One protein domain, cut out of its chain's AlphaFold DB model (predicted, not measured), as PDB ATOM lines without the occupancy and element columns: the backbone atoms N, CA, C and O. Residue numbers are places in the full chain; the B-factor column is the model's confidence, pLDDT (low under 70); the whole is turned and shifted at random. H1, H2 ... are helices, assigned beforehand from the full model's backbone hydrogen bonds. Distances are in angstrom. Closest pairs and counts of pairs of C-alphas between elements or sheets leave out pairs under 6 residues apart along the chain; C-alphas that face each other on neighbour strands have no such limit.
ATOM      1  N   LEU A  88      46.913  83.257  77.197       71.81
ATOM      2  CA  LEU A  88      46.502  82.542  78.409       71.81
ATOM      3  C   LEU A  88      45.126  82.984  78.934       71.81
ATOM      4  O   LEU A  88      44.415  82.189  79.544       71.81
ATOM      5  N   LYS A  89      44.705  84.228  78.661       83.69
ATOM      6  CA  LYS A  89      43.375  84.744  79.023       83.69
ATOM      7  C   LYS A  89      42.239  83.957  78.364       83.69
ATOM      8  O   LYS A  89      41.115  83.994  78.872       83.69
ATOM      9  N   TYR A  90      42.513  83.283  77.254       86.62
ATOM     10  CA  TYR A  90      41.550  82.493  76.496       86.62
ATOM     11  C   TYR A  90      41.687  80.995  76.746       86.62
ATOM     12  O   TYR A  90      40.991  80.232  76.094       86.62
ATOM     13  N   LEU A  91      42.539  80.551  77.672       80.06
ATOM     14  CA  LEU A  91      42.649  79.135  78.005       80.06
ATOM     15  C   LEU A  91      41.712  78.757  79.157       80.06
ATOM     16  O   LEU A  91      41.573  79.470  80.153       80.06
ATOM     17  N   LEU A  92      41.079  77.599  79.015       80.00
ATOM     18  CA  LEU A  92      40.363  76.898  80.068       80.00
ATOM     19  C   LEU A  92      41.351  76.111  80.942       80.00
ATOM     20  O   LEU A  92      42.503  75.873  80.581       80.00
ATOM     21  N   ASN A  93      40.886  75.652  82.107       77.31
ATOM     22  CA  ASN A  93      41.714  74.899  83.061       77.31
ATOM     23  C   ASN A  93      42.256  73.569  82.507       77.31
ATOM     24  O   ASN A  93      43.185  73.004  83.080       77.31
ATOM     25  N   ASP A  94      41.643  73.035  81.452       79.31
ATOM     26  CA  ASP A  94      42.086  71.820  80.766       79.31
ATOM     27  C   ASP A  94      43.074  72.097  79.618       79.31
ATOM     28  O   ASP A  94      43.505  71.158  78.954       79.31
ATOM     29  N   GLY A  95      43.450  73.365  79.409       75.62
ATOM     30  CA  GLY A  95      44.368  73.807  78.362       75.62
ATOM     31  C   GLY A  95      43.705  74.068  77.007       75.62
ATOM     32  O   GLY A  95      44.395  74.484  76.083       75.62
ATOM     33  N   THR A  96      42.392  73.853  76.870       82.69
ATOM     34  CA  THR A  96      41.665  74.161  75.629       82.69
ATOM     35  C   THR A  96      41.297  75.642  75.537       82.69
ATOM     36  O   THR A  96      41.258  76.348  76.544       82.69
ATOM     37  N   VAL A  97      41.027  76.137  74.327       88.31
ATOM     38  CA  VAL A  97      40.641  77.539  74.105       88.31
ATOM     39  C   VAL A  97      39.151  77.759  74.411       88.31
ATOM     40  O   VAL A  97      38.287  77.094  73.841       88.31
ATOM     41  N   ASP A  98      38.850  78.758  75.242       93.44
ATOM     42  CA  ASP A  98      37.534  79.381  75.407       93.44
ATOM     43  C   ASP A  98      37.190  80.208  74.154       93.44
ATOM     44  O   ASP A  98      37.400  81.425  74.082       93.44
ATOM     45  N   ILE A  99      36.713  79.505  73.124       94.62
ATOM     46  CA  ILE A  99      36.446  80.078  71.802       94.62
ATOM     47  C   ILE A  99      35.356  81.149  71.835       94.62
ATOM     48  O   ILE A  99      35.471  82.153  71.135       94.62
ATOM     49  N   ASP A 100      34.335  80.988  72.678       95.50
ATOM     50  CA  ASP A 100      33.244  81.957  72.797       95.50
ATOM     51  C   ASP A 100      33.771  83.291  73.333       95.50
ATOM     52  O   ASP A 100      33.452  84.358  72.802       95.50
ATOM     53  N   LYS A 101      34.647  83.243  74.343       95.38
ATOM     54  CA  LYS A 101      35.308  84.433  74.883       95.38
ATOM     55  C   LYS A 101      36.247  85.088  73.870       95.38
ATOM     56  O   LYS A 101      36.287  86.321  73.795       95.38
ATOM     57  N   ALA A 102      36.996  84.290  73.109       94.69
ATOM     58  CA  ALA A 102      37.898  84.795  72.076       94.69
ATOM     59  C   ALA A 102      37.119  85.500  70.955       94.69
ATOM     60  O   ALA A 102      37.359  86.679  70.700       94.69
ATOM     61  N   LYS A 103      36.105  84.835  70.384       95.75
ATOM     62  CA  LYS A 103      35.207  85.401  69.363       95.75
ATOM     63  C   LYS A 103      34.488  86.654  69.846       95.75
ATOM     64  O   LYS A 103      34.419  87.638  69.115       95.75
ATOM     65  N   HIS A 104      33.976  86.638  71.078       95.50
ATOM     66  CA  HIS A 104      33.331  87.809  71.663       95.50
ATOM     67  C   HIS A 104      34.298  88.994  71.749       95.50
ATOM     68  O   HIS A 104      33.943  90.088  71.324       95.50
ATOM     69  N   THR A 105      35.523  88.770  72.236       94.56
ATOM     70  CA  THR A 105      36.529  89.839  72.334       94.56
ATOM     71  C   THR A 105      36.911  90.378  70.957       94.56
ATOM     72  O   THR A 105      36.935  91.590  70.775       94.56
ATOM     73  N   PHE A 106      37.167  89.491  69.992       94.06
ATOM     74  CA  PHE A 106      37.514  89.863  68.620       94.06
ATOM     75  C   PHE A 106      36.427  90.739  67.982       94.06
ATOM     76  O   PHE A 106      36.722  91.847  67.545       94.06
ATOM     77  N   ASN A 107      35.165  90.289  68.007       94.44
ATOM     78  CA  ASN A 107      34.051  91.044  67.429       94.44
ATOM     79  C   ASN A 107      33.819  92.375  68.135       94.44
ATOM     80  O   ASN A 107      33.624  93.377  67.467       94.44
ATOM     81  N   THR A 108      33.860  92.413  69.470       94.31
ATOM     82  CA  THR A 108      33.662  93.668  70.204       94.31
ATOM     83  C   THR A 108      34.725  94.701  69.840       94.31
ATOM     84  O   THR A 108      34.377  95.836  69.542       94.31
ATOM     85  N   LEU A 109      36.004  94.316  69.795       91.31
ATOM     86  CA  LEU A 109      37.074  95.250  69.432       91.31
ATOM     87  C   LEU A 109      37.008  95.684  67.963       91.31
ATOM     88  O   LEU A 109      37.308  96.838  67.660       91.31
ATOM     89  N   LEU A 110      36.610  94.779  67.064       88.25
ATOM     90  CA  LEU A 110      36.404  95.081  65.650       88.25
ATOM     91  C   LEU A 110      35.230  96.056  65.445       88.25
ATOM     92  O   LEU A 110      35.400  97.076  64.781       88.25
ATOM     93  N   ASP A 111      34.070  95.773  66.046       91.12
ATOM     94  CA  ASP A 111      32.840  96.568  65.916       91.12
ATOM     95  C   ASP A 111      32.969  97.957  66.555       91.12
ATOM     96  O   ASP A 111      32.470  98.945  66.008       91.12
ATOM     97  N   ASP A 112      33.654  98.045  67.698       92.44
ATOM     98  CA  ASP A 112      33.885  99.309  68.402       92.44
ATOM     99  C   ASP A 112      35.002 100.146  67.745       92.44
ATOM    100  O   ASP A 112      35.164 101.323  68.070       92.44
ATOM    101  N   GLY A 113      35.766  99.573  66.802       87.06
ATOM    102  CA  GLY A 113      36.908 100.235  66.163       87.06
ATOM    103  C   GLY A 113      38.126 100.391  67.083       87.06
ATOM    104  O   GLY A 113      39.000 101.215  66.825       87.06
ATOM    105  N   GLU A 114      38.201  99.593  68.148       86.56
ATOM    106  CA  GLU A 114      39.208  99.673  69.218       86.56
ATOM    107  C   GLU A 114      40.386  98.700  68.999       86.56
ATOM    108  O   GLU A 114      41.203  98.490  69.896       86.56
ATOM    109  N   MET A 115      40.497  98.096  67.808       82.06
ATOM    110  CA  MET A 115      41.540  97.113  67.478       82.06
ATOM    111  C   MET A 115      42.956  97.641  67.720       82.06
ATOM    112  O   MET A 115      43.773  96.934  68.293       82.06
ATOM    113  N   PHE A 116      43.247  98.879  67.310       75.75
ATOM    114  CA  PHE A 116      44.578  99.475  67.471       75.75
ATOM    115  C   PHE A 116      44.839  99.926  68.910       75.75
ATOM    116  O   PHE A 116      45.924  99.706  69.437       75.75
ATOM    117  N   ALA A 117      43.833 100.505  69.573       77.94
ATOM    118  CA  ALA A 117      43.945 100.947  70.963       77.94
ATOM    119  C   ALA A 117      44.124  99.773  71.940       77.94
ATOM    120  O   ALA A 117      44.720  99.928  73.002       77.94
ATOM    121  N   GLN A 118      43.611  98.594  71.584       81.69
ATOM    122  CA  GLN A 118      43.731  97.362  72.361       81.69
ATOM    123  C   GLN A 118      44.435  96.262  71.558       81.69
ATOM    124  O   GLN A 118      44.057  95.089  71.636       81.69
ATOM    125  N   TYR A 119      45.474  96.633  70.806       78.75
ATOM    126  CA  TYR A 119      46.166  95.743  69.873       78.75
ATOM    127  C   TYR A 119      46.633  94.416  70.495       78.75
ATOM    128  O   TYR A 119      46.247  93.366  69.970       78.75
ATOM    129  N   PRO A 120      47.324  94.378  71.657       80.50
ATOM    130  CA  PRO A 120      47.750  93.107  72.253       80.50
ATOM    131  C   PRO A 120      46.579  92.175  72.587       80.50
ATOM    132  O   PRO A 120      46.670  90.952  72.439       80.50
ATOM    133  N   LEU A 121      45.450  92.746  73.019       84.81
ATOM    134  CA  LEU A 121      44.242  91.992  73.338       84.81
ATOM    135  C   LEU A 121      43.550  91.482  72.068       84.81
ATOM    136  O   LEU A 121      43.108  90.333  72.041       84.81
ATOM    137  N   PHE A 122      43.480  92.316  71.030       85.44
ATOM    138  CA  PHE A 122      42.900  91.956  69.742       85.44
ATOM    139  C   PHE A 122      43.682  90.820  69.076       85.44
ATOM    140  O   PHE A 122      43.098  89.786  68.757       85.44
ATOM    141  N   ILE A 123      45.010  90.944  68.981       84.00
ATOM    142  CA  ILE A 123      45.875  89.895  68.426       84.00
ATOM    143  C   ILE A 123      45.799  88.609  69.256       84.00
ATOM    144  O   ILE A 123      45.709  87.520  68.694       84.00
ATOM    145  N   SER A 124      45.744  88.702  70.588       84.25
ATOM    146  CA  SER A 124      45.591  87.511  71.439       84.25
ATOM    147  C   SER A 124      44.268  86.780  71.201       84.25
ATOM    148  O   SER A 124      44.242  85.548  71.201       84.25
ATOM    149  N   ALA A 125      43.175  87.516  70.981       91.31
ATOM    150  CA  ALA A 125      41.893  86.928  70.605       91.31
ATOM    151  C   ALA A 125      41.982  86.247  69.231       91.31
ATOM    152  O   ALA A 125      41.554  85.100  69.096       91.31
ATOM    153  N   SER A 126      42.595  86.910  68.243       90.88
ATOM    154  CA  SER A 126      42.828  86.357  66.904       90.88
ATOM    155  C   SER A 126      43.633  85.058  66.957       90.88
ATOM    156  O   SER A 126      43.204  84.037  66.420       90.88
ATOM    157  N   MET A 127      44.758  85.053  67.678       87.12
ATOM    158  CA  MET A 127      45.593  83.863  67.857       87.12
ATOM    159  C   MET A 127      44.836  82.726  68.541       87.12
ATOM    160  O   MET A 127      44.938  81.584  68.102       87.12
ATOM    161  N   ALA A 128      44.059  83.018  69.589       89.56
ATOM    162  CA  ALA A 128      43.247  82.012  70.267       89.56
ATOM    163  C   ALA A 128      42.217  81.378  69.316       89.56
ATOM    164  O   ALA A 128      42.047  80.158  69.318       89.56
ATOM    165  N   ILE A 129      41.571  82.183  68.463       94.50
ATOM    166  CA  ILE A 129      40.640  81.687  67.442       94.50
ATOM    167  C   ILE A 129      41.365  80.756  66.463       94.50
ATOM    168  O   ILE A 129      40.897  79.641  66.245       94.50
ATOM    169  N   ILE A 130      42.518  81.156  65.915       93.81
ATOM    170  CA  ILE A 130      43.289  80.297  65.000       93.81
ATOM    171  C   ILE A 130      43.709  78.995  65.691       93.81
ATOM    172  O   ILE A 130      43.488  77.920  65.135       93.81
ATOM    173  N   HIS A 131      44.231  79.068  66.920       88.31
ATOM    174  CA  HIS A 131      44.606  77.894  67.715       88.31
ATOM    175  C   HIS A 131      43.448  76.913  67.918       88.31
ATOM    176  O   HIS A 131      43.668  75.708  67.889       88.31
ATOM    177  N   HIS A 132      42.225  77.407  68.122       93.31
ATOM    178  CA  HIS A 132      41.053  76.553  68.306       93.31
ATOM    179  C   HIS A 132      40.706  75.730  67.056       93.31
ATOM    180  O   HIS A 132      40.263  74.590  67.179       93.31
ATOM    181  N   TYR A 133      40.873  76.312  65.864       94.62
ATOM    182  CA  TYR A 133      40.506  75.669  64.597       94.62
ATOM    183  C   TYR A 133      41.656  74.924  63.915       94.62
ATOM    184  O   TYR A 133      41.406  74.136  63.002       94.62
ATOM    185  N   ALA A 134      42.897  75.171  64.322       92.50
ATOM    186  CA  ALA A 134      44.055  74.474  63.793       92.50
ATOM    187  C   ALA A 134      44.093  73.010  64.255       92.50
ATOM    188  O   ALA A 134      43.770  72.682  65.396       92.50
TER     189      ALA A 134
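Overview. This is residues 88 to 134 of the 331 residues of an uncharacterized protein of Bacteroidetes bacterium OLB8 (UniProt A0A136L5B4). Two helices, H2 and H1, make a helical hairpin, packed on each other and slanted at 42 degrees. A looped stretch, residues 88 to 98, leads into H1 and reaches past its start at Asp 94. The printed part has 47 residues with two named helices, H1 then H2, and no named strand; its class is all helix. It is compact, with a radius of gyration of the C-alphas of 10.4 A, and only just elongated, spanning 32 by 16 by 15 A.

Arrangement. H2, residues 119 to 133, touches H1, residues 99 to 111; their closest C-alphas, those of Ala 125 and Ala 102, are 4.8 A apart. They run opposite ways at a steep tilt of 42 degrees. In H1 and H2 every O i to N i+4 pair is within hydrogen-bond range.

Along the chain. H2 measures 21.5 A and ends at C-alpha 133, (40.506, 75.669, 64.597). H1 measures 17.9 A and begins at C-alpha 99, (36.446, 80.078, 71.802).

Size, cuts and confidence. The C-alphas farthest apart, those of Asp 94 and Gly 113, are 32.4 A apart. The link from H1 to H2 is short, with 7 residues. The printed part has no cut, and no printed residue is under 70 in pLDDT.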